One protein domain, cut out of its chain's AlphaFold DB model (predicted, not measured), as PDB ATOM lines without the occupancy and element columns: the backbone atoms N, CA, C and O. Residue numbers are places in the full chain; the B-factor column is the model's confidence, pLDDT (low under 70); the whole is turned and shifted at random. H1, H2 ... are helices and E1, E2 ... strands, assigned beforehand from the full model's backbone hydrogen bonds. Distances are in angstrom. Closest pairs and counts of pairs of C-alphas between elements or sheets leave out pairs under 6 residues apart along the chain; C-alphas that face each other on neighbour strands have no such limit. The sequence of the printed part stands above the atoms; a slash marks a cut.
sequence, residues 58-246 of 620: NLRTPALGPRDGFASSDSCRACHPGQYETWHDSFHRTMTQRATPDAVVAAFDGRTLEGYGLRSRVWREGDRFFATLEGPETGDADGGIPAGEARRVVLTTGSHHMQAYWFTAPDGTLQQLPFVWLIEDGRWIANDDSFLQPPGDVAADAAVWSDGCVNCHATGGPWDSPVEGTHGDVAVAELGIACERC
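AT A GLANCE: This is residues 58 to 246 of the 620 residues of an uncharacterized protein of Sandaracinus sp (UniProt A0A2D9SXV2). Little is regular structure: one strongly twisted antiparallel sheet curls into a small, nearly closed barrel of E2 to E6, E8 and E9, and long loops with short helices extend from it, H1 and H3 farthest. The printed part has 189 residues, 64 in named elements, in the order H1, E1 to E9, H2, H3; its class is mixed. It is compact, with radius of gyration of the C-alphas 17.0 A and spans of 53 by 37 by 35 A.

IN THESE COORDINATES: The strands are E1, residues 96 to 98; E2, 109 to 115; E3, 118 to 125, 22.8 A long; E4, 128 to 131; E5, 151 to 157; E6, 162 to 168, 20.6 A; E7, 174 to 176; E8, 179 to 182; E9, 187 to 190. H1, residues 81 to 88, begins at C-alpha 81 (208.295, 173.676, 158.259); H2 is 213 to 217; H3, 243 to 246, ends at C-alpha 246 (221.174, 184.946, 157.783).

HOW THE PARTS SIT: E2 to E7 form a meander, each strand the antiparallel neighbour of the one before; in hairpin E5 and E6, N 157 and O 164 are 2.9 A apart. The closest C-alphas of E2 and E9, Gly 115 and Ala 190, are 5.9 A apart. H2 only grazes the sheet; H1 and H3 are not on it. Every O i to N i+4 pair is within hydrogen-bond range in H1 and H2; H3 is too short for one.

THE WHOLE: The printed part has no cut. Links E4 to E5, E9 to H2 and H2 to H3 are long. Residues 136 to 148, 201 and 227 have pLDDT under 70.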
ATOM      1  N   ASN A  58     200.696 199.307 166.821       85.38
ATOM      2  CA  ASN A  58     201.203 199.303 165.449       85.38
ATOM      3  C   ASN A  58     201.764 200.663 165.026       85.38
ATOM      4  O   ASN A  58     202.821 200.707 164.405       85.38
ATOM      5  N   LEU A  59     201.057 201.750 165.351       85.38
ATOM      6  CA  LEU A  59     201.447 203.112 164.984       85.38
ATOM      7  C   LEU A  59     202.667 203.615 165.751       85.38
ATOM      8  O   LEU A  59     203.296 204.555 165.292       85.38
ATOM      9  N   ARG A  60     202.968 203.023 166.909       87.69
ATOM     10  CA  ARG A  60     204.054 203.430 167.808       87.69
ATOM     11  C   ARG A  60     205.268 202.498 167.766       87.69
ATOM     12  O   ARG A  60     206.230 202.697 168.495       87.69
ATOM     13  N   THR A  61     205.223 201.466 166.931       89.19
ATOM     14  CA  THR A  61     206.363 200.580 166.658       89.19
ATOM     15  C   THR A  61     206.977 200.906 165.296       89.19
ATOM     16  O   THR A  61     206.286 201.510 164.471       89.19
ATOM     17  N   PRO A  62     208.223 200.471 165.029       87.19
ATOM     18  CA  PRO A  62     208.850 200.586 163.718       87.19
ATOM     19  C   PRO A  62     207.952 200.052 162.605       87.19
ATOM     20  O   PRO A  62     207.210 199.081 162.802       87.19
ATOM     21  N   ALA A  63     208.038 200.648 161.417       84.62
ATOM     22  CA  ALA A  63     207.320 200.135 160.257       84.62
ATOM     23  C   ALA A  63     207.808 198.713 159.918       84.62
ATOM     24  O   ALA A  63     209.001 198.490 159.693       84.62
ATOM     25  N   LEU A  64     206.878 197.750 159.857       86.69
ATOM     26  CA  LEU A  64     207.155 196.327 159.609       86.69
ATOM     27  C   LEU A  64     206.681 195.878 158.225       86.69
ATOM     28  O   LEU A  64     205.694 196.398 157.702       86.69
ATOM     29  N   GLY A  65     207.353 194.875 157.658       77.19
ATOM     30  CA  GLY A  65     206.872 194.123 156.501       77.19
ATOM     31  C   GLY A  65     207.813 194.103 155.289       77.19
ATOM     32  O   GLY A  65     208.798 194.846 155.260       77.19
ATOM     33  N   PRO A  66     207.483 193.269 154.279       73.06
ATOM     34  CA  PRO A  66     208.296 193.044 153.083       73.06
ATOM     35  C   PRO A  66     208.690 194.343 152.377       73.06
ATOM     36  O   PRO A  66     207.829 195.155 152.032       73.06
ATOM     37  N   ARG A  67     209.985 194.519 152.129       79.50
ATOM     38  CA  ARG A  67     210.567 195.632 151.362       79.50
ATOM     39  C   ARG A  67     211.930 195.235 150.832       79.50
ATOM     40  O   ARG A  67     212.467 194.249 151.306       79.50
ATOM     41  N   ASP A  68     212.460 195.959 149.853       80.12
ATOM     42  CA  ASP A  68     213.853 195.825 149.394       80.12
ATOM     43  C   ASP A  68     214.324 194.381 149.117       80.12
ATOM     44  O   ASP A  68     215.493 194.057 149.269       80.12
ATOM     45  N   GLY A  69     213.409 193.500 148.690       86.25
ATOM     46  CA  GLY A  69     213.704 192.088 148.412       86.25
ATOM     47  C   GLY A  69     213.492 191.113 149.579       86.25
ATOM     48  O   GLY A  69     213.687 189.915 149.381       86.25
ATOM     49  N   PHE A  70     213.037 191.579 150.744       90.00
ATOM     50  CA  PHE A  70     212.617 190.745 151.872       90.00
ATOM     51  C   PHE A  70     211.212 190.158 151.658       90.00
ATOM     52  O   PHE A  70     210.300 190.849 151.198       90.00
ATOM     53  N   ALA A  71     211.021 188.889 152.012       90.00
ATOM     54  CA  ALA A  71     209.782 188.124 151.870       90.00
ATOM     55  C   ALA A  71     209.010 187.925 153.189       90.00
ATOM     56  O   ALA A  71     207.817 187.611 153.131       90.00
ATOM     57  N   SER A  72     209.670 188.122 154.338       89.88
ATOM     58  CA  SER A  72     209.270 187.689 155.688       89.88
ATOM     59  C   SER A  72     209.310 186.170 155.902       89.88
ATOM     60  O   SER A  72     209.003 185.365 155.015       89.88
ATOM     61  N   SER A  73     209.640 185.775 157.131       92.62
ATOM     62  CA  SER A  73     209.747 184.401 157.627       92.62
ATOM     63  C   SER A  73     208.459 183.589 157.461       92.62
ATOM     64  O   SER A  73     208.513 182.372 157.258       92.62
ATOM     65  N   ASP A  74     207.289 184.235 157.465       90.25
ATOM     66  CA  ASP A  74     206.004 183.565 157.222       90.25
ATOM     67  C   ASP A  74     205.928 182.930 155.825       90.25
ATOM     68  O   ASP A  74     205.293 181.885 155.638       90.25
ATOM     69  N   SER A  75     206.622 183.509 154.840       91.38
ATOM     70  CA  SER A  75     206.698 182.957 153.484       91.38
ATOM     71  C   SER A  75     207.508 181.654 153.412       91.38
ATOM     72  O   SER A  75     207.253 180.810 152.546       91.38
ATOM     73  N   CYS A  76     208.430 181.447 154.358       93.75
ATOM     74  CA  CYS A  76     209.343 180.307 154.405       93.75
ATOM     75  C   CYS A  76     208.664 179.038 154.946       93.75
ATOM     76  O   CYS A  76     208.965 177.927 154.497       93.75
ATOM     77  N   ARG A  77     207.710 179.189 155.879       94.81
ATOM     78  CA  ARG A  77     207.097 178.094 156.658       94.81
ATOM     79  C   ARG A  77     206.504 176.972 155.807       94.81
ATOM     80  O   ARG A  77     206.611 175.801 156.162       94.81
ATOM     81  N   ALA A  78     205.866 177.312 154.688       91.88
ATOM     82  CA  ALA A  78     205.186 176.330 153.842       91.88
ATOM     83  C   ALA A  78     206.159 175.354 153.152       91.88
ATOM     84  O   ALA A  78     205.798 174.206 152.892       91.88
ATOM     85  N   CYS A  79     207.380 175.807 152.857       93.19
ATOM     86  CA  CYS A  79     208.423 175.001 152.222       93.19
ATOM     87  C   CYS A  79     209.422 174.428 153.241       93.19
ATOM     88  O   CYS A  79     209.946 173.338 153.015       93.19
ATOM     89  N   HIS A  80     209.646 175.128 154.358       95.62
ATOM     90  CA  HIS A  80     210.632 174.794 155.390       95.62
ATOM     91  C   HIS A  80     210.001 174.657 156.789       95.62
ATOM     92  O   HIS A  80     210.387 175.380 157.708       95.62
ATOM     93  N   PRO A  81     209.027 173.748 156.996       96.06
ATOM     94  CA  PRO A  81     208.295 173.676 158.259       96.06
ATOM     95  C   PRO A  81     209.185 173.308 159.456       96.06
ATOM     96  O   PRO A  81     209.008 173.888 160.519       96.06
ATOM     97  N   GLY A  82     210.162 172.408 159.286       95.88
ATOM     98  CA  GLY A  82     211.045 171.988 160.384       95.88
ATOM     99  C   GLY A  82     212.060 173.061 160.795       95.88
ATOM    100  O   GLY A  82     212.268 173.307 161.980       95.88
ATOM    101  N   GLN A  83     212.668 173.750 159.823       95.81
ATOM    102  CA  GLN A  83     213.552 174.883 160.115       95.81
ATOM    103  C   GLN A  83     212.770 176.024 160.767       95.81
ATOM    104  O   GLN A  83     213.245 176.590 161.742       95.81
ATOM    105  N   TYR A  84     211.563 176.315 160.269       96.88
ATOM    106  CA  TYR A  84     210.696 177.333 160.856       96.88
ATOM    107  C   TYR A  84     210.335 177.008 162.306       96.88
ATOM    108  O   TYR A  84     210.427 177.889 163.143       96.88
ATOM    109  N   GLU A  85     209.945 175.768 162.614       95.50
ATOM    110  CA  GLU A  85     209.595 175.349 163.980       95.50
ATOM    111  C   GLU A  85     210.766 175.566 164.948       95.50
ATOM    112  O   GLU A  85     210.634 176.289 165.928       95.50
ATOM    113  N   THR A  86     211.949 175.057 164.604       94.88
ATOM    114  CA  THR A  86     213.132 175.180 165.475       94.88
ATOM    115  C   THR A  86     213.665 176.612 165.584       94.88
ATOM    116  O   THR A  86     214.086 177.029 166.657       94.88
ATOM    117  N   TRP A  87     213.601 177.410 164.511       95.50
ATOM    118  CA  TRP A  87     213.876 178.850 164.590       95.50
ATOM    119  C   TRP A  87     212.852 179.563 165.476       95.50
ATOM    120  O   TRP A  87     213.217 180.439 166.259       95.50
ATOM    121  N   HIS A  88     211.577 179.191 165.371       94.62
ATOM    122  CA  HIS A  88     210.512 179.831 166.126       94.62
ATOM    123  C   HIS A  88     210.642 179.596 167.634       94.62
ATOM    124  O   HIS A  88     210.315 180.488 168.424       94.62
ATOM    125  N   ASP A  89     211.173 178.445 168.024       93.19
ATOM    126  CA  ASP A  89     211.450 178.115 169.421       93.19
ATOM    127  C   ASP A  89     212.767 178.726 169.933       93.19
ATOM    128  O   ASP A  89     213.021 178.715 171.133       93.19
ATOM    129  N   SER A  90     213.588 179.308 169.052       93.81
ATOM    130  CA  SER A  90     214.875 179.903 169.420       93.81
ATOM    131  C   SER A  90     214.770 181.326 169.971       93.81
ATOM    132  O   SER A  90     213.884 182.111 169.611       93.81
ATOM    133  N   PHE A  91     215.775 181.711 170.760       95.06
ATOM    134  CA  PHE A  91     215.864 183.053 171.327       95.06
ATOM    135  C   PHE A  91     216.187 184.154 170.308       95.06
ATOM    136  O   PHE A  91     215.814 185.309 170.532       95.06
ATOM    137  N   HIS A  92     216.785 183.805 169.160       95.38
ATOM    138  CA  HIS A  92     217.003 184.718 168.033       95.38
ATOM    139  C   HIS A  92     215.694 185.343 167.538       95.38
ATOM    140  O   HIS A  92     215.622 186.564 167.370       95.38
ATOM    141  N   ARG A  93     214.629 184.540 167.376       94.69
ATOM    142  CA  ARG A  93     213.319 185.062 166.956       94.69
ATOM    143  C   ARG A  93     212.793 186.094 167.951       94.69
ATOM    144  O   ARG A  93     212.226 187.107 167.557       94.69
ATOM    145  N   THR A  94     212.944 185.823 169.243       95.12
ATOM    146  CA  THR A  94     212.332 186.617 170.317       95.12
ATOM    147  C   THR A  94     213.151 187.826 170.754       95.12
ATOM    148  O   THR A  94     212.748 188.490 171.704       95.12
ATOM    149  N   MET A  95     214.282 188.110 170.096       95.12
ATOM    150  CA  MET A  95     215.213 189.146 170.545       95.12
ATOM    151  C   MET A  95     214.563 190.528 170.638       95.12
ATOM    152  O   MET A  95     214.717 191.185 171.657       95.12
ATOM    153  N   THR A  96     213.787 190.932 169.630       95.94
ATOM    154  CA  THR A  96     212.918 192.113 169.719       95.94
ATOM    155  C   THR A  96     211.492 191.693 169.435       95.94
ATOM    156  O   THR A  96     211.222 191.024 168.437       95.94
ATOM    157  N   GLN A  97     210.561 192.100 170.289       95.75
ATOM    158  CA  GLN A  97     209.145 191.787 170.132       95.75
ATOM    159  C   GLN A  97     208.288 193.007 170.437       95.75
ATOM    160  O   GLN A  97     208.694 193.940 171.125       95.75
ATOM    161  N   ARG A  98     207.056 192.989 169.932       95.75
ATOM    162  CA  ARG A  98     206.037 193.933 170.390       95.75
ATOM    163  C   ARG A  98     205.638 193.599 171.817       95.75
ATOM    164  O   ARG A  98     205.428 192.429 172.132       95.75
ATOM    165  N   ALA A  99     205.450 194.628 172.636       96.56
ATOM    166  CA  ALA A  99     205.043 194.489 174.029       96.56
ATOM    167  C   ALA A  99     203.582 194.020 174.140       96.56
ATOM    168  O   ALA A  99     202.640 194.806 174.268       96.56
ATOM    169  N   THR A 100     203.401 192.707 174.041       95.56
ATOM    170  CA  THR A 100     202.127 191.992 174.164       95.56
ATOM    171  C   THR A 100     202.144 191.110 175.413       95.56
ATOM    172  O   THR A 100     203.225 190.844 175.946       95.56
ATOM    173  N   PRO A 101     200.983 190.622 175.889       95.69
ATOM    174  CA  PRO A 101     200.921 189.719 177.039       95.69
ATOM    175  C   PRO A 101     201.788 188.462 176.937       95.69
ATOM    176  O   PRO A 101     202.196 187.950 177.972       95.69
ATOM    177  N   ASP A 102     202.057 187.990 175.719       94.25
ATOM    178  CA  ASP A 102     202.863 186.793 175.472       94.25
ATOM    179  C   ASP A 102     204.372 187.098 175.402       94.25
ATOM    180  O   ASP A 102     205.185 186.185 175.515       94.25
ATOM    181  N   ALA A 103     204.756 188.366 175.206       96.00
ATOM    182  CA  ALA A 103     206.153 188.788 175.047       96.00
ATOM    183  C   ALA A 103     206.744 189.434 176.312       96.00
ATOM    184  O   ALA A 103     207.929 189.259 176.593       96.00
ATOM    185  N   VAL A 104     205.930 190.183 177.068       97.56
ATOM    186  CA  VAL A 104     206.367 190.867 178.293       97.56
ATOM    187  C   VAL A 104     206.426 189.874 179.446       97.56
ATOM    188  O   VAL A 104     205.391 189.391 179.905       97.56
ATOM    189  N   VAL A 105     207.633 189.619 179.949       97.06
ATOM    190  CA  VAL A 105     207.844 188.689 181.073       97.06
ATOM    191  C   VAL A 105     207.923 189.390 182.430       97.06
ATOM    192  O   VAL A 105     207.753 188.742 183.462       97.06
ATOM    193  N   ALA A 106     208.163 190.706 182.458       97.50
ATOM    194  CA  ALA A 106     208.292 191.440 183.711       97.50
ATOM    195  C   ALA A 106     206.975 191.631 184.467       97.50
ATOM    196  O   ALA A 106     205.884 191.734 183.898       97.50
ATOM    197  N   ALA A 107     207.103 191.789 185.784       96.75
ATOM    198  CA  ALA A 107     205.990 192.146 186.649       96.75
ATOM    199  C   ALA A 107     205.641 193.644 186.530       96.75
ATOM    200  O   ALA A 107     206.279 194.497 187.149       96.75
ATOM    201  N   PHE A 108     204.584 193.946 185.773       97.75
ATOM    202  CA  PHE A 108     203.922 195.257 185.707       97.75
ATOM    203  C   PHE A 108     202.730 195.310 186.684       97.75
ATOM    204  O   PHE A 108     201.564 195.332 186.284       97.75
ATOM    205  N   ASP A 109     203.014 195.283 187.985       97.00
ATOM    206  CA  ASP A 109     202.031 195.067 189.061       97.00
ATOM    207  C   ASP A 109     201.632 196.333 189.844       97.00
ATOM    208  O   ASP A 109     200.950 196.258 190.867       97.00
ATOM    209  N   GLY A 110     202.018 197.511 189.356       96.25
ATOM    210  CA  GLY A 110     201.695 198.800 189.961       96.25
ATOM    211  C   GLY A 110     202.754 199.340 190.915       96.25
ATOM    212  O   GLY A 110     202.528 200.423 191.466       96.25
ATOM    213  N   ARG A 111     203.869 198.621 191.106       96.25
ATOM    214  CA  ARG A 111     204.999 199.057 191.936       96.25
ATOM    215  C   ARG A 111     205.711 200.284 191.363       96.25
ATOM    216  O   ARG A 111     205.635 200.571 190.169       96.25
ATOM    217  N   THR A 112     206.437 200.965 192.240       95.19
ATOM    218  CA  THR A 112     207.356 202.046 191.888       95.19
ATOM    219  C   THR A 112     208.788 201.532 191.976       95.19
ATOM    220  O   THR A 112     209.155 200.901 192.965       95.19
ATOM    221  N   LEU A 113     209.555 201.791 190.927       93.38
ATOM    222  CA  LEU A 113     210.980 201.538 190.781       93.38
ATOM    223  C   LEU A 113     211.727 202.838 191.070       93.38
ATOM    224  O   LEU A 113     211.258 203.907 190.675       93.38
ATOM    225  N   GLU A 114     212.859 202.745 191.757       89.12
ATOM    226  CA  GLU A 114     213.702 203.886 192.110       89.12
ATOM    227  C   GLU A 114     215.175 203.490 191.953       89.12
ATOM    228  O   GLU A 114     215.551 202.374 192.310       89.12
ATOM    229  N   GLY A 115     215.992 204.392 191.414       83.56
ATOM    230  CA  GLY A 115     217.428 204.187 191.210       83.56
ATOM    231  C   GLY A 115     218.045 205.392 190.507       83.56
ATOM    232  O   GLY A 115     217.388 205.985 189.659       83.56
ATOM    233  N   TYR A 116     219.265 205.790 190.887       81.62
ATOM    234  CA  TYR A 116     220.002 206.889 190.234       81.62
ATOM    235  C   TYR A 116     219.215 208.215 190.113       81.62
ATOM    236  O   TYR A 116     219.273 208.927 189.115       81.62
ATOM    237  N   GLY A 117     218.395 208.530 191.125       81.94
ATOM    238  CA  GLY A 117     217.521 209.713 191.121       81.94
ATOM    239  C   GLY A 117     216.303 209.621 190.190       81.94
ATOM    240  O   GLY A 117     215.489 210.544 190.172       81.94
ATOM    241  N   LEU A 118     216.146 208.513 189.463       83.69
ATOM    242  CA  LEU A 118     214.989 208.203 188.635       83.69
ATOM    243  C   LEU A 118     213.925 207.456 189.434       83.69
ATOM    244  O   LEU A 118     214.220 206.644 190.316       83.69
ATOM    245  N   ARG A 119     212.665 207.694 189.075       90.00
ATOM    246  CA  ARG A 119     211.496 207.026 189.638       90.00
ATOM    247  C   ARG A 119     210.509 206.664 188.533       90.00
ATOM    248  O   ARG A 119     210.115 207.503 187.728       90.00
ATOM    249  N   SER A 120     210.081 205.405 188.507       92.00
ATOM    250  CA  SER A 120     209.154 204.888 187.496       92.00
ATOM    251  C   SER A 120     208.088 204.006 188.125       92.00
ATOM    252  O   SER A 120     208.396 203.015 188.778       92.00
ATOM    253  N   ARG A 121     206.808 204.329 187.938       95.19
ATOM    254  CA  ARG A 121     205.723 203.408 188.285       95.19
ATOM    255  C   ARG A 121     205.427 202.524 187.086       95.19
ATOM    256  O   ARG A 121     205.154 203.068 186.027       95.19
ATOM    257  N   VAL A 122     205.387 201.204 187.260       97.19
ATOM    258  CA  VAL A 122     205.100 200.241 186.178       97.19
ATOM    259  C   VAL A 122     203.806 199.480 186.451       97.19
ATOM    260  O   VAL A 122     203.608 198.952 187.544       97.19
ATOM    261  N   TRP A 123     202.883 199.424 185.490       97.94
ATOM    262  CA  TRP A 123     201.602 198.728 185.654       97.94
ATOM    263  C   TRP A 123     201.031 198.204 184.339       97.94
ATOM    264  O   TRP A 123     201.433 198.603 183.249       97.94
ATOM    265  N   ARG A 124     200.080 197.278 184.452       97.19
ATOM    266  CA  ARG A 124     199.364 196.675 183.328       97.19
ATOM    267  C   ARG A 124     197.880 197.040 183.388       97.19
ATOM    268  O   ARG A 124     197.256 196.917 184.439       97.19
ATOM    269  N   GLU A 125     197.296 197.418 182.252       96.00
ATOM    270  CA  GLU A 125     195.848 197.602 182.076       96.00
ATOM    271  C   GLU A 125     195.348 196.722 180.927       96.00
ATOM    272  O   GLU A 125     195.625 196.977 179.752       96.00
ATOM    273  N   GLY A 126     194.609 195.658 181.252       93.00
ATOM    274  CA  GLY A 126     194.202 194.667 180.253       93.00
ATOM    275  C   GLY A 126     195.427 194.026 179.600       93.00
ATOM    276  O   GLY A 126     196.226 193.404 180.290       93.00
ATOM    277  N   ASP A 127     195.596 194.211 178.293       93.56
ATOM    278  CA  ASP A 127     196.728 193.679 177.516       93.56
ATOM    279  C   ASP A 127     197.817 194.723 177.227       93.56
ATOM    280  O   ASP A 127     198.689 194.506 176.386       93.56
ATOM    281  N   ARG A 128     197.761 195.871 177.908       95.50
ATOM    282  CA  ARG A 128     198.674 196.999 177.709       95.50
ATOM    283  C   ARG A 128     199.539 197.218 178.939       95.50
ATOM    284  O   ARG A 128     199.068 197.076 180.065       95.50
ATOM    285  N   PHE A 129     200.783 197.606 178.702       97.25
ATOM    286  CA  PHE A 129     201.799 197.827 179.725       97.25
ATOM    287  C   PHE A 129     202.196 199.294 179.729       97.25
ATOM    288  O   PHE A 129     202.328 199.901 178.664       97.25
ATOM    289  N   PHE A 130     202.366 199.856 180.917       96.19
ATOM    290  CA  PHE A 130     202.611 201.272 181.108       96.19
ATOM    291  C   PHE A 130     203.717 201.515 182.125       96.19
ATOM    292  O   PHE A 130     203.881 200.748 183.077       96.19
ATOM    293  N   ALA A 131     204.428 202.617 181.923       94.94
ATOM    294  CA  ALA A 131     205.400 203.154 182.855       94.94
ATOM    295  C   ALA A 131     205.243 204.679 182.975       94.94
ATOM    296  O   ALA A 131     204.827 205.335 182.021       94.94
ATOM    297  N   THR A 132     205.578 205.253 184.130       91.25
ATOM    298  CA  THR A 132     205.893 206.689 184.245       91.25
ATOM    299  C   THR A 132     207.403 206.890 184.281       91.25
ATOM    300  O   THR A 132     208.140 205.943 184.550       91.25
ATOM    301  N   LEU A 133     207.872 208.116 184.067       85.19
ATOM    302  CA  LEU A 133     209.259 208.491 184.334       85.19
ATOM    303  C   LEU A 133     209.301 209.841 185.051       85.19
ATOM    304  O   LEU A 133     208.637 210.786 184.635       85.19
ATOM    305  N   GLU A 134     210.046 209.908 186.146       83.38
ATOM    306  CA  GLU A 134     210.317 211.108 186.941       83.38
ATOM    307  C   GLU A 134     211.819 211.120 187.269       83.38
ATOM    308  O   GLU A 134     212.356 210.088 187.666       83.38
ATOM    309  N   GLY A 135     212.510 212.252 187.104       72.62
ATOM    310  CA  GLY A 135     213.957 212.338 187.339       72.62
ATOM    311  C   GLY A 135     214.602 213.684 186.970       72.62
ATOM    312  O   GLY A 135     213.911 214.579 186.482       72.62
ATOM    313  N   PRO A 136     215.923 213.851 187.186       58.38
ATOM    314  CA  PRO A 136     216.646 215.109 186.953       58.38
ATOM    315  C   PRO A 136     216.595 215.607 185.501       58.38
ATOM    316  O   PRO A 136     216.625 216.813 185.273       58.38
ATOM    317  N   GLU A 137     216.465 214.686 184.545       51.84
ATOM    318  CA  GLU A 137     216.355 214.978 183.109       51.84
ATOM    319  C   GLU A 137     214.908 215.131 182.620       51.84
ATOM    320  O   GLU A 137     214.657 215.507 181.477       51.84
ATOM    321  N   THR A 138     213.923 214.874 183.487       52.72
ATOM    322  CA  THR A 138     212.515 215.106 183.148       52.72
ATOM    323  C   THR A 138     212.183 216.587 183.355       52.72
ATOM    324  O   THR A 138     212.105 217.075 184.484       52.72
ATOM    325  N   GLY A 139     212.013 217.330 182.259       47.53
ATOM    326  CA  GLY A 139     211.717 218.766 182.259       47.53
ATOM    327  C   GLY A 139     211.615 219.348 180.845       47.53
ATOM    328  O   GLY A 139     211.946 218.666 179.884       47.53
ATOM    329  N   ASP A 140     211.155 220.604 180.732       42.81
ATOM    330  CA  ASP A 140     210.828 221.346 179.488       42.81
ATOM    331  C   ASP A 140     212.028 221.627 178.535       42.81
ATOM    332  O   ASP A 140     212.044 222.640 177.832       42.81
ATOM    333  N   ALA A 141     213.066 220.788 178.517       44.38
ATOM    334  CA  ALA A 141     214.055 220.793 177.444       44.38
ATOM    335  C   ALA A 141     213.414 220.197 176.178       44.38
ATOM    336  O   ALA A 141     212.683 219.210 176.266       44.38
ATOM    337  N   ASP A 142     213.650 220.807 175.012       41.38
ATOM    338  CA  ASP A 142     213.098 220.346 173.731       41.38
ATOM    339  C   ASP A 142     213.427 218.852 173.519       41.38
ATOM    340  O   ASP A 142     214.586 218.496 173.335       41.38
ATOM    341  N   GLY A 143     212.409 217.981 173.586       47.66
ATOM    342  CA  GLY A 143     212.539 216.522 173.421       47.66
ATOM    343  C   GLY A 143     212.503 215.688 174.713       47.66
ATOM    344  O   GLY A 143     212.290 214.479 174.644       47.66
ATOM    345  N   GLY A 144     212.621 216.306 175.895       51.53
ATOM    346  CA  GLY A 144     212.577 215.606 177.186       51.53
ATOM    347  C   GLY A 144     211.205 214.993 177.504       51.53
ATOM    348  O   GLY A 144     210.156 215.545 177.160       51.53
ATOM    349  N   ILE A 145     211.183 213.843 178.188       55.31
ATOM    350  CA  ILE A 145     209.933 213.193 178.614       55.31
ATOM    351  C   ILE A 145     209.302 214.015 179.757       55.31
ATOM    352  O   ILE A 145     209.923 214.159 180.813       55.31
ATOM    353  N   PRO A 146     208.051 214.507 179.616       61.41
ATOM    354  CA  PRO A 146     207.336 215.166 180.706       61.41
ATOM    355  C   PRO A 146     207.209 214.256 181.931       61.41
ATOM    356  O   PRO A 146     206.700 213.133 181.835       61.41
ATOM    357  N   ALA A 147     207.639 214.761 183.089       66.25
ATOM    358  CA  ALA A 147     207.653 214.011 184.338       66.25
ATOM    359  C   ALA A 147     206.256 213.480 184.713       66.25
ATOM    360  O   ALA A 147     205.270 214.223 184.721       66.25
ATOM    361  N   GLY A 148     206.176 212.197 185.062       68.19
ATOM    362  CA  GLY A 148     204.975 211.572 185.623       68.19
ATOM    363  C   GLY A 148     203.864 211.235 184.619       68.19
ATOM    364  O   GLY A 148     202.829 210.701 185.027       68.19
ATOM    365  N   GLU A 149     204.039 211.493 183.317       82.50
ATOM    366  CA  GLU A 149     203.061 211.078 182.303       82.50
ATOM    367  C   GLU A 149     203.118 209.558 182.069       82.50
ATOM    368  O   GLU A 149     204.188 208.964 181.932       82.50
ATOM    369  N   ALA A 150     201.949 208.916 181.996       88.81
ATOM    370  CA  ALA A 150     201.845 207.503 181.656       88.81
ATOM    371  C   ALA A 150     202.244 207.260 180.193       88.81
ATOM    372  O   ALA A 150     201.625 207.788 179.266       88.81
ATOM    373  N   ARG A 151     203.240 206.404 179.978       89.44
ATOM    374  CA  ARG A 151     203.707 205.976 178.660       89.44
ATOM    375  C   ARG A 151     203.437 204.503 178.460       89.44
ATOM    376  O   ARG A 151     203.703 203.682 179.330       89.44
ATOM    377  N   ARG A 152     202.897 204.174 177.291       94.06
ATOM    378  CA  ARG A 152     202.690 202.793 176.882       94.06
ATOM    379  C   ARG A 152     204.025 202.188 176.457       94.06
ATOM    380  O   ARG A 152     204.703 202.751 175.602       94.06
ATOM    381  N   VAL A 153     204.347 201.021 177.000       96.19
ATOM    382  CA  VAL A 153     205.446 200.182 176.520       96.19
ATOM    383  C   VAL A 153     205.010 199.514 175.215       96.19
ATOM    384  O   VAL A 153     203.918 198.940 175.138       96.19
ATOM    385  N   VAL A 154     205.841 199.623 174.180       96.06
ATOM    386  CA  VAL A 154     205.507 199.211 172.806       96.06
ATOM    387  C   VAL A 154     206.421 198.122 172.252       96.06
ATOM    388  O   VAL A 154     205.958 197.293 171.467       96.06
ATOM    389  N   LEU A 155     207.675 198.055 172.703       96.12
ATOM    390  CA  LEU A 155     208.615 196.989 172.352       96.12
ATOM    391  C   LEU A 155     209.291 196.408 173.594       96.12
ATOM    392  O   LEU A 155     209.383 197.061 174.635       96.12
ATOM    393  N   THR A 156     209.808 195.195 173.433       97.00
ATOM    394  CA  THR A 156     210.757 194.543 174.336       97.00
ATOM    395  C   THR A 156     212.011 194.171 173.550       97.00
ATOM    396  O   THR A 156     211.878 193.700 172.418       97.00
ATOM    397  N   THR A 157     213.188 194.313 174.157       96.00
ATOM    398  CA  THR A 157     214.452 193.748 173.651       96.00
ATOM    399  C   THR A 157     215.040 192.815 174.703       96.00
ATOM    400  O   THR A 157     215.045 193.155 175.883       96.00
ATOM    401  N   GLY A 158     215.525 191.649 174.289       93.94
ATOM    402  CA  GLY A 158     216.018 190.593 175.168       93.94
ATOM    403  C   GLY A 158     215.030 189.431 175.307       93.94
ATOM    404  O   GLY A 158     213.812 189.592 175.220       93.94
ATOM    405  N   SER A 159     215.569 188.221 175.470       90.12
ATOM    406  CA  SER A 159     214.808 186.973 175.338       90.12
ATOM    407  C   SER A 159     214.710 186.162 176.634       90.12
ATOM    408  O   SER A 159     213.593 185.928 177.091       90.12
ATOM    409  N   HIS A 160     215.833 185.738 177.229       92.12
ATOM    410  CA  HIS A 160     215.832 184.729 178.307       92.12
ATOM    411  C   HIS A 160     216.677 185.044 179.549       92.12
ATOM    412  O   HIS A 160     216.417 184.467 180.601       92.12
ATOM    413  N   HIS A 161     217.607 186.000 179.487       92.50
ATOM    414  CA  HIS A 161     218.347 186.463 180.673       92.50
ATOM    415  C   HIS A 161     217.813 187.791 181.219       92.50
ATOM    416  O   HIS A 161     217.615 187.949 182.426       92.50
ATOM    417  N   MET A 162     217.538 188.734 180.320       94.88
ATOM    418  CA  MET A 162     217.129 190.094 180.645       94.88
ATOM    419  C   MET A 162     216.148 190.621 179.595       94.88
ATOM    420  O   MET A 162     216.225 190.218 178.434       94.88
ATOM    421  N   GLN A 163     215.233 191.511 179.994       96.88
ATOM    422  CA  GLN A 163     214.386 192.277 179.075       96.88
ATOM    423  C   GLN A 163     214.462 193.779 179.362       96.88
ATOM    424  O   GLN A 163     214.161 194.224 180.471       96.88
ATOM    425  N   ALA A 164     214.801 194.538 178.323       96.12
ATOM    426  CA  ALA A 164     214.616 195.977 178.224       96.12
ATOM    427  C   ALA A 164     213.264 196.298 177.572       96.12
ATOM    428  O   ALA A 164     212.720 195.510 176.791       96.12
ATOM    429  N   TYR A 165     212.721 197.471 177.890       96.56
ATOM    430  CA  TYR A 165     211.390 197.899 177.470       96.56
ATOM    431  C   TYR A 165     211.456 199.281 176.845       96.56
ATOM    432  O   TYR A 165     212.167 200.139 177.349       96.56
ATOM    433  N   TRP A 166     210.676 199.510 175.794       94.81
ATOM    434  CA  TRP A 166     210.737 200.753 175.023       94.81
ATOM    435  C   TRP A 166     209.376 201.423 174.952       94.81
ATOM    436  O   TRP A 166     208.349 200.750 174.803       94.81
ATOM    437  N   PHE A 167     209.365 202.749 174.994       91.75
ATOM    438  CA  PHE A 167     208.191 203.570 174.725       91.75
ATOM    439  C   PHE A 167     208.499 204.587 173.625       91.75
ATOM    440  O   PHE A 167     209.645 204.922 173.351       91.75
ATOM    441  N   THR A 168     207.449 205.091 172.985       89.31
ATOM    442  CA  THR A 168     207.571 206.183 172.017       89.31
ATOM    443  C   THR A 168     207.551 207.521 172.741       89.31
ATOM    444  O   THR A 168     206.545 207.851 173.384       89.31
ATOM    445  N   ALA A 169     208.638 208.275 172.630       84.75
ATOM    446  CA  ALA A 169     208.760 209.634 173.138       84.75
ATOM    447  C   ALA A 169     207.924 210.634 172.304       84.75
ATOM    448  O   ALA A 169     207.441 210.286 171.220       84.75
ATOM    449  N   PRO A 170     207.680 211.866 172.799       81.69
ATOM    450  CA  PRO A 170     206.876 212.865 172.085       81.69
ATOM    451  C   PRO A 170     207.413 213.250 170.700       81.69
ATOM    452  O   PRO A 170     206.621 213.571 169.814       81.69
ATOM    453  N   ASP A 171     208.732 213.207 170.521       82.81
ATOM    454  CA  ASP A 171     209.427 213.450 169.251       82.81
ATOM    455  C   ASP A 171     209.354 212.257 168.276       82.81
ATOM    456  O   ASP A 171     209.699 212.394 167.107       82.81
ATOM    457  N   GLY A 172     208.844 211.106 168.728       85.00
ATOM    458  CA  GLY A 172     208.728 209.876 167.950       85.00
ATOM    459  C   GLY A 172     209.905 208.912 168.108       85.00
ATOM    460  O   GLY A 172     209.851 207.817 167.544       85.00
ATOM    461  N   THR A 173     210.946 209.247 168.869       88.44
ATOM    462  CA  THR A 173     212.040 208.308 169.159       88.44
ATOM    463  C   THR A 173     211.554 207.152 170.041       88.44
ATOM    464  O   THR A 173     210.581 207.267 170.795       88.44
ATOM    465  N   LEU A 174     212.184 205.985 169.900       90.44
ATOM    466  CA  LEU A 174     211.935 204.830 170.765       90.44
ATOM    467  C   LEU A 174     212.966 204.833 171.879       90.44
ATOM    468  O   LEU A 174     214.078 204.358 171.676       90.44
ATOM    469  N   GLN A 175     212.580 205.360 173.034       90.06
ATOM    470  CA  GLN A 175     213.460 205.491 174.188       90.06
ATOM    471  C   GLN A 175     213.272 204.320 175.148       90.06
ATOM    472  O   GLN A 175     212.156 203.817 175.352       90.06
ATOM    473  N   GLN A 176     214.383 203.873 175.717       91.56
ATOM    474  CA  GLN A 176     214.408 202.791 176.684       91.56
ATOM    475  C   GLN A 176     213.852 203.249 178.041       91.56
ATOM    476  O   GLN A 176     214.115 204.347 178.526       91.56
ATOM    477  N   LEU A 177     213.089 202.373 178.694       92.62
ATOM    478  CA  LEU A 177     212.814 202.465 180.121       92.62
ATOM    479  C   LEU A 177     214.136 202.245 180.875       92.62
ATOM    480  O   LEU A 177     214.715 201.172 180.714       92.62
ATOM    481  N   PRO A 178     214.578 203.158 181.760       90.69
ATOM    482  CA  PRO A 178     215.876 203.069 182.451       90.69
ATOM    483  C   PRO A 178     215.926 201.972 183.533       90.69
ATOM    484  O   PRO A 178     216.756 201.984 184.438       90.69
ATOM    485  N   PHE A 179     215.016 201.007 183.446       93.31
ATOM    486  CA  PHE A 179     214.948 199.823 184.273       93.31
ATOM    487  C   PHE A 179     214.761 198.604 183.377       93.31
ATOM    488  O   PHE A 179     213.929 198.596 182.466       93.31
ATOM    489  N   VAL A 180     215.495 197.547 183.696       95.06
ATOM    490  CA  VAL A 180     215.441 196.262 182.999       95.06
ATOM    491  C   VAL A 180     214.968 195.173 183.943       95.06
ATOM    492  O   VAL A 180     215.083 195.271 185.169       95.06
ATOM    493  N   TRP A 181     214.388 194.126 183.370       96.69
ATOM    494  CA  TRP A 181     213.934 192.966 184.120       96.69
ATOM    495  C   TRP A 181     214.937 191.833 184.004       96.69
ATOM    496  O   TRP A 181     215.161 191.322 182.906       96.69
ATOM    497  N   LEU A 182     215.485 191.402 185.136       94.62
ATOM    498  CA  LEU A 182     216.290 190.191 185.225       94.62
ATOM    499  C   LEU A 182     215.352 188.990 185.333       94.62
ATOM    500  O   LEU A 182     214.622 188.849 186.319       94.62
ATOM    501  N   ILE A 183     215.363 188.131 184.315       94.50
ATOM    502  CA  ILE A 183     214.404 187.026 184.181       94.50
ATOM    503  C   ILE A 183     214.644 185.973 185.260       94.50
ATOM    504  O   ILE A 183     213.705 185.592 185.955       94.50
ATOM    505  N   GLU A 184     215.899 185.559 185.439       88.88
ATOM    506  CA  GLU A 184     216.293 184.558 186.437       88.88
ATOM    507  C   GLU A 184     216.019 185.025 187.874       88.88
ATOM    508  O   GLU A 184     215.502 184.265 188.689       88.88
ATOM    509  N   ASP A 185     216.294 186.300 188.174       88.94
ATOM    510  CA  ASP A 185     216.064 186.872 189.507       88.94
ATOM    511  C   ASP A 185     214.586 187.234 189.757       88.94
ATOM    512  O   ASP A 185     214.202 187.505 190.896       88.94
ATOM    513  N   GLY A 186     213.762 187.317 188.707       93.31
ATOM    514  CA  GLY A 186     212.370 187.750 188.804       93.31
ATOM    515  C   GLY A 186     212.207 189.157 189.394       93.31
ATOM    516  O   GLY A 186     211.299 189.386 190.204       93.31
ATOM    517  N   ARG A 187     213.091 190.099 189.033       93.50
ATOM    518  CA  ARG A 187     213.088 191.466 189.584       93.50
ATOM    519  C   ARG A 187     213.510 192.534 188.577       93.50
ATOM    520  O   ARG A 187     214.220 192.266 187.614       93.50
ATOM    521  N   TRP A 188     213.102 193.763 188.874       94.81
ATOM    522  CA  TRP A 188     213.576 194.974 188.209       94.81
ATOM    523  C   TRP A 188     214.893 195.455 188.826       94.81
ATOM    524  O   TRP A 188     215.059 195.371 190.046       94.81
ATOM    525  N   ILE A 189     215.771 196.003 187.992       91.25
ATOM    526  CA  ILE A 189     216.967 196.764 188.383       91.25
ATOM    527  C   ILE A 189     217.085 198.011 187.502       91.25
ATOM    528  O   ILE A 189     216.453 198.057 186.442       91.25
ATOM    529  N   ALA A 190     217.865 199.013 187.917       89.69
ATOM    530  CA  ALA A 190     218.255 200.083 186.998       89.69
ATOM    531  C   ALA A 190     219.078 199.484 185.844       89.69
ATOM    532  O   ALA A 190     219.798 198.508 186.050       89.69
ATOM    533  N   ASN A 191     218.963 200.033 184.635       88.19
ATOM    534  CA  ASN A 191     219.735 199.527 183.494       88.19
ATOM    535  C   ASN A 191     221.250 199.601 183.754       88.19
ATOM    536  O   ASN A 191     221.964 198.635 183.501       88.19
ATOM    537  N   ASP A 192     221.706 200.686 184.382       84.44
ATOM    538  CA  ASP A 192     223.112 200.925 184.742       84.44
ATOM    539  C   ASP A 192     223.672 199.860 185.696       84.44
ATOM    540  O   ASP A 192     224.861 199.549 185.674       84.44
ATOM    541  N   ASP A 193     222.804 199.232 186.499       86.88
ATOM    542  CA  ASP A 193     223.171 198.124 187.382       86.88
ATOM    543  C   ASP A 193     223.364 196.793 186.626       86.88
ATOM    544  O   ASP A 193     223.869 195.830 187.208       86.88
ATOM    545  N   SER A 194     222.931 196.687 185.364       85.44
ATOM    546  CA  SER A 194     223.038 195.460 184.559       85.44
ATOM    547  C   SER A 194     224.396 195.317 183.858       85.44
ATOM    548  O   SER A 194     224.814 194.201 183.521       85.44
ATOM    549  N   PHE A 195     225.132 196.424 183.734       83.19
ATOM    550  CA  PHE A 195     226.468 196.491 183.152       83.19
ATOM    551  C   PHE A 195     227.538 196.653 184.237       83.19
ATOM    552  O   PHE A 195     227.271 197.017 185.384       83.19
ATOM    553  N   LEU A 196     228.787 196.355 183.881       84.00
ATOM    554  CA  LEU A 196     229.921 196.757 184.709       84.00
ATOM    555  C   LEU A 196     230.187 198.227 184.413       84.00
ATOM    556  O   LEU A 196     230.851 198.548 183.437       84.00
ATOM    557  N   GLN A 197     229.602 199.086 185.243       76.69
ATOM    558  CA  GLN A 197     229.767 200.532 185.203       76.69
ATOM    559  C   GLN A 197     230.381 201.009 186.523       76.69
ATOM    560  O   GLN A 197     230.051 200.452 187.584       76.69
ATOM    561  N   PRO A 198     231.279 202.014 186.495       75.62
ATOM    562  CA  PRO A 198     231.786 202.632 187.708       75.62
ATOM    563  C   PRO A 198     230.643 203.136 188.604       75.62
ATOM    564  O   PRO A 198     229.572 203.490 188.108       75.62
ATOM    565  N   PRO A 199     230.844 203.196 189.931       74.50
ATOM    566  CA  PRO A 199     229.839 203.741 190.833       74.50
ATOM    567  C   PRO A 199     229.515 205.189 190.455       74.50
ATOM    568  O   PRO A 199     230.406 206.038 190.421       74.50
ATOM    569  N   GLY A 200     228.238 205.468 190.225       72.12
ATOM    570  CA  GLY A 200     227.722 206.798 189.935       72.12
ATOM    571  C   GLY A 200     226.400 207.031 190.657       72.12
ATOM    572  O   GLY A 200     225.715 206.082 191.031       72.12
ATOM    573  N   ASP A 201     226.055 208.301 190.854       68.94
ATOM    574  CA  ASP A 201     224.774 208.712 191.450       68.94
ATOM    575  C   ASP A 201     223.779 209.232 190.394       68.94
ATOM    576  O   ASP A 201     222.642 209.578 190.723       68.94
ATOM    577  N   VAL A 202     224.215 209.313 189.133       70.81
ATOM    578  CA  VAL A 202     223.459 209.853 187.998       70.81
ATOM    579  C   VAL A 202     223.204 208.726 187.013       70.81
ATOM    580  O   VAL A 202     224.112 207.939 186.752       70.81
ATOM    581  N   ALA A 203     221.972 208.643 186.522       72.88
ATOM    582  CA  ALA A 203     221.595 207.652 185.530       72.88
ATOM    583  C   ALA A 203     222.247 207.966 184.181       72.88
ATOM    584  O   ALA A 203     222.426 209.141 183.858       72.88
ATOM    585  N   ALA A 204     222.556 206.937 183.398       73.12
ATOM    586  CA  ALA A 204     222.930 207.120 182.002       73.12
ATOM    587  C   ALA A 204     221.768 207.705 181.176       73.12
ATOM    588  O   ALA A 204     220.589 207.545 181.521       73.12
ATOM    589  N   ASP A 205     222.121 208.350 180.064       76.12
ATOM    590  CA  ASP A 205     221.161 208.863 179.089       76.12
ATOM    591  C   ASP A 205     220.260 207.727 178.573       76.12
ATOM    592  O   ASP A 205     220.667 206.569 178.440       76.12
ATOM    593  N   ALA A 206     219.005 208.053 178.256       78.25
ATOM    594  CA  ALA A 206     218.072 207.063 177.733       78.25
ATOM    595  C   ALA A 206     218.492 206.600 176.328       78.25
ATOM    596  O   ALA A 206     218.443 207.376 175.373       78.25
ATOM    597  N   ALA A 207     218.813 205.311 176.187       84.75
ATOM    598  CA  ALA A 207     219.125 204.711 174.893       84.75
ATOM    599  C   ALA A 207     217.964 204.869 173.895       84.75
ATOM    600  O   ALA A 207     216.782 204.730 174.246       84.75
ATOM    601  N   VAL A 208     218.310 205.111 172.628       88.62
ATOM    602  CA  VAL A 208     217.369 205.207 171.508       88.62
ATOM    603  C   VAL A 208     217.491 203.948 170.652       88.62
ATOM    604  O   VAL A 208     218.562 203.602 170.182       88.62
ATOM    605  N   TRP A 209     216.385 203.253 170.389       90.62
ATOM    606  CA  TRP A 209     216.413 201.952 169.700       90.62
ATOM    607  C   TRP A 209     216.969 202.002 168.263       90.62
ATOM    608  O   TRP A 209     217.451 200.999 167.732       90.62
ATOM    609  N   SER A 210     216.867 203.152 167.593       87.44
ATOM    610  CA  SER A 210     217.472 203.357 166.275       87.44
ATOM    611  C   SER A 210     218.989 203.493 166.339       87.44
ATOM    612  O   SER A 210     219.646 203.260 165.328       87.44
ATOM    613  N   ASP A 211     219.535 203.849 167.496       84.12
ATOM    614  CA  ASP A 211     220.961 204.019 167.710       84.12
ATOM    615  C   ASP A 211     221.603 202.668 168.043       84.12
ATOM    616  O   ASP A 211     221.473 202.131 169.142       84.12
ATOM    617  N   GLY A 212     222.194 202.031 167.031       79.19
ATOM    618  CA  GLY A 212     222.898 200.749 167.159       79.19
ATOM    619  C   GLY A 212     222.004 199.510 167.335       79.19
ATOM    620  O   GLY A 212     222.202 198.513 166.637       79.19
ATOM    621  N   CYS A 213     220.977 199.557 168.191       87.75
ATOM    622  CA  CYS A 213     220.157 198.399 168.569       87.75
ATOM    623  C   CYS A 213     219.474 197.722 167.369       87.75
ATOM    624  O   CYS A 213     219.480 196.494 167.249       87.75
ATOM    625  N   VAL A 214     218.898 198.505 166.448       87.75
ATOM    626  CA  VAL A 214     218.218 197.972 165.255       87.75
ATOM    627  C   VAL A 214     219.150 197.178 164.332       87.75
ATOM    628  O   VAL A 214     218.699 196.233 163.679       87.75
ATOM    629  N   ASN A 215     220.446 197.512 164.308       86.00
ATOM    630  CA  ASN A 215     221.420 196.858 163.434       86.00
ATOM    631  C   ASN A 215     221.601 195.389 163.810       86.00
ATOM    632  O   ASN A 215     221.799 194.563 162.918       86.00
ATOM    633  N   CYS A 216     221.499 195.066 165.104       89.56
ATOM    634  CA  CYS A 216     221.735 193.728 165.640       89.56
ATOM    635  C   CYS A 216     220.462 193.012 166.099       89.56
ATOM    636  O   CYS A 216     220.460 191.786 166.134       89.56
ATOM    637  N   HIS A 217     219.388 193.733 166.443       93.19
ATOM    638  CA  HIS A 217     218.177 193.170 167.063       93.19
ATOM    639  C   HIS A 217     216.931 193.190 166.164       93.19
ATOM    640  O   HIS A 217     215.810 192.953 166.636       93.19
ATOM    641  N   ALA A 218     217.104 193.433 164.866       92.56
ATOM    642  CA  ALA A 218     216.043 193.350 163.870       92.56
ATOM    643  C   ALA A 218     216.541 192.788 162.529       92.56
ATOM    644  O   ALA A 218     217.737 192.625 162.292       92.56
ATOM    645  N   THR A 219     215.602 192.494 161.630       93.38
ATOM    646  CA  THR A 219     215.898 191.961 160.295       93.38
ATOM    647  C   THR A 219     215.485 192.949 159.219       93.38
ATOM    648  O   THR A 219     214.369 193.461 159.246       93.38
ATOM    649  N   GLY A 220     216.373 193.202 158.256       87.69
ATOM    650  CA  GLY A 220     216.126 194.152 157.166       87.69
ATOM    651  C   GLY A 220     215.972 195.599 157.642       87.69
ATOM    652  O   GLY A 220     215.166 196.335 157.079       87.69
ATOM    653  N   GLY A 221     216.671 195.965 158.723       81.50
ATOM    654  CA  GLY A 221     216.862 197.357 159.133       81.50
ATOM    655  C   GLY A 221     217.952 198.053 158.308       81.50
ATOM    656  O   GLY A 221     218.698 197.378 157.590       81.50
ATOM    657  N   PRO A 222     218.043 199.390 158.383       77.06
ATOM    658  CA  PRO A 222     219.079 200.142 157.686       77.06
ATOM    659  C   PRO A 222     220.468 199.744 158.197       77.06
ATOM    660  O   PRO A 222     220.664 199.560 159.391       77.06
ATOM    661  N   TRP A 223     221.439 199.628 157.288       75.56
ATOM    662  CA  TRP A 223     222.845 199.425 157.659       75.56
ATOM    663  C   TRP A 223     223.409 200.634 158.413       75.56
ATOM    664  O   TRP A 223     224.271 200.475 159.272       75.56
ATOM    665  N   ASP A 224     222.935 201.831 158.070       75.69
ATOM    666  CA  ASP A 224     223.293 203.107 158.687       75.69
ATOM    667  C   ASP A 224     222.021 203.731 159.273       75.69
ATOM    668  O   ASP A 224     221.277 204.446 158.598       75.69
ATOM    669  N   SER A 225     221.689 203.312 160.492       75.94
ATOM    670  CA  SER A 225     220.506 203.801 161.194       75.94
ATOM    671  C   SER A 225     220.790 205.172 161.819       75.94
ATOM    672  O   SER A 225     221.846 205.344 162.425       75.94
ATOM    673  N   PRO A 226     219.874 206.151 161.710       74.75
ATOM    674  CA  PRO A 226     220.059 207.452 162.341       74.75
ATOM    675  C   PRO A 226     220.017 207.347 163.873       74.75
ATOM    676  O   PRO A 226     219.095 206.749 164.432       74.75
ATOM    677  N   VAL A 227     220.973 208.005 164.536       69.25
ATOM    678  CA  VAL A 227     221.101 208.082 166.007       69.25
ATOM    679  C   VAL A 227     219.801 208.583 166.658       69.25
ATOM    680  O   VAL A 227     219.285 207.967 167.580       69.25
ATOM    681  N   GLU A 228     219.175 209.623 166.095       73.06
ATOM    682  CA  GLU A 228     217.904 210.196 166.584       73.06
ATOM    683  C   GLU A 228     216.681 209.751 165.750       73.06
ATOM    684  O   GLU A 228     215.707 210.484 165.580       73.06
ATOM    685  N   GLY A 229     216.735 208.556 165.159       72.62
ATOM    686  CA  GLY A 229     215.658 208.025 164.326       72.62
ATOM    687  C   GLY A 229     214.341 207.824 165.077       72.62
ATOM    688  O   GLY A 229     214.274 207.143 166.102       72.62
ATOM    689  N   THR A 230     213.240 208.334 164.524       80.56
ATOM    690  CA  THR A 230     211.914 208.020 165.061       80.56
ATOM    691  C   THR A 230     211.483 206.599 164.690       80.56
ATOM    692  O   THR A 230     211.976 205.988 163.736       80.56
ATOM    693  N   HIS A 231     210.460 206.079 165.373       73.19
ATOM    694  CA  HIS A 231     209.792 204.834 164.976       73.19
ATOM    695  C   HIS A 231     209.209 204.890 163.543       73.19
ATOM    696  O   HIS A 231     208.838 203.854 162.991       73.19
ATOM    697  N   GLY A 232     209.057 206.083 162.956       72.06
ATOM    698  CA  GLY A 232     208.643 206.272 161.567       72.06
ATOM    699  C   GLY A 232     209.811 206.279 160.578       72.06
ATOM    700  O   GLY A 232     209.632 205.836 159.444       72.06
ATOM    701  N   ASP A 233     210.986 206.745 161.008       72.81
ATOM    702  CA  ASP A 233     212.197 206.829 160.179       72.81
ATOM    703  C   ASP A 233     212.890 205.472 160.044       72.81
ATOM    704  O   ASP A 233     213.470 205.162 159.003       72.81
ATOM    705  N   VAL A 234     212.794 204.637 161.082       77.81
ATOM    706  CA  VAL A 234     213.380 203.298 161.084       77.81
ATOM    707  C   VAL A 234     212.338 202.264 160.697       77.81
ATOM    708  O   VAL A 234     211.374 201.985 161.413       77.81
ATOM    709  N   ALA A 235     212.564 201.646 159.545       84.19
ATOM    710  CA  ALA A 235     211.760 200.549 159.059       84.19
ATOM    711  C   ALA A 235     212.595 199.261 159.120       84.19
ATOM    712  O   ALA A 235     213.664 199.188 158.523       84.19
ATOM    713  N   VAL A 236     212.039 198.187 159.705       90.12
ATOM    714  CA  VAL A 236     212.608 196.815 159.619       90.12
ATOM    715  C   VAL A 236     211.683 195.811 158.919       90.12
ATOM    716  O   VAL A 236     210.463 195.953 159.000       90.12
ATOM    717  N   ALA A 237     212.218 194.839 158.183       91.06
ATOM    718  CA  ALA A 237     211.404 193.813 157.529       91.06
ATOM    719  C   ALA A 237     210.646 192.979 158.572       91.06
ATOM    720  O   ALA A 237     209.432 192.792 158.452       91.06
ATOM    721  N   GLU A 238     211.345 192.559 159.632       92.69
ATOM    722  CA  GLU A 238     210.802 191.817 160.774       92.69
ATOM    723  C   GLU A 238     211.497 192.239 162.079       92.69
ATOM    724  O   GLU A 238     212.663 192.642 162.074       92.69
ATOM    725  N   LEU A 239     210.777 192.144 163.204       92.81
ATOM    726  CA  LEU A 239     211.376 192.281 164.534       92.81
ATOM    727  C   LEU A 239     212.100 190.987 164.918       92.81
ATOM    728  O   LEU A 239     211.657 189.896 164.555       92.81
ATOM    729  N   GLY A 240     213.187 191.127 165.677       90.31
ATOM    730  CA  GLY A 240     214.049 190.011 166.041       90.31
ATOM    731  C   GLY A 240     214.898 189.525 164.869       90.31
ATOM    732  O   GLY A 240     214.943 190.127 163.789       90.31
ATOM    733  N   ILE A 241     215.599 188.419 165.098       94.88
ATOM    734  CA  ILE A 241     216.489 187.821 164.107       94.88
ATOM    735  C   ILE A 241     215.721 186.746 163.344       94.88
ATOM    736  O   ILE A 241     215.474 185.643 163.833       94.88
ATOM    737  N   ALA A 242     215.295 187.115 162.141       95.06
ATOM    738  CA  ALA A 242     214.473 186.335 161.230       95.06
ATOM    739  C   ALA A 242     215.308 185.685 160.116       95.06
ATOM    740  O   ALA A 242     216.502 185.950 159.976       95.06
ATOM    741  N   CYS A 243     214.677 184.821 159.309       96.19
ATOM    742  CA  CYS A 243     215.368 183.976 158.325       96.19
ATOM    743  C   CYS A 243     216.323 184.775 157.421       96.19
ATOM    744  O   CYS A 243     217.471 184.391 157.197       96.19
ATOM    745  N   GLU A 244     215.847 185.908 156.917       95.12
ATOM    746  CA  GLU A 244     216.544 186.717 155.916       95.12
ATOM    747  C   GLU A 244     217.719 187.516 156.503       95.12
ATOM    748  O   GLU A 244     218.556 187.999 155.745       95.12
ATOM    749  N   ARG A 245     217.872 187.575 157.837       94.31
ATOM    750  CA  ARG A 245     219.092 188.109 158.464       94.31
ATOM    751  C   ARG A 245     220.306 187.221 158.185       94.31
ATOM    752  O   ARG A 245     221.404 187.738 158.026       94.31
ATOM    753  N   CYS A 246     220.104 185.905 158.075       95.62
ATOM    754  CA  CYS A 246     221.174 184.946 157.783       95.62
ATOM    755  C   CYS A 246     221.183 184.467 156.324       95.62
ATOM    756  O   CYS A 246     222.220 184.053 155.811       95.62
TER     757      CYS A 246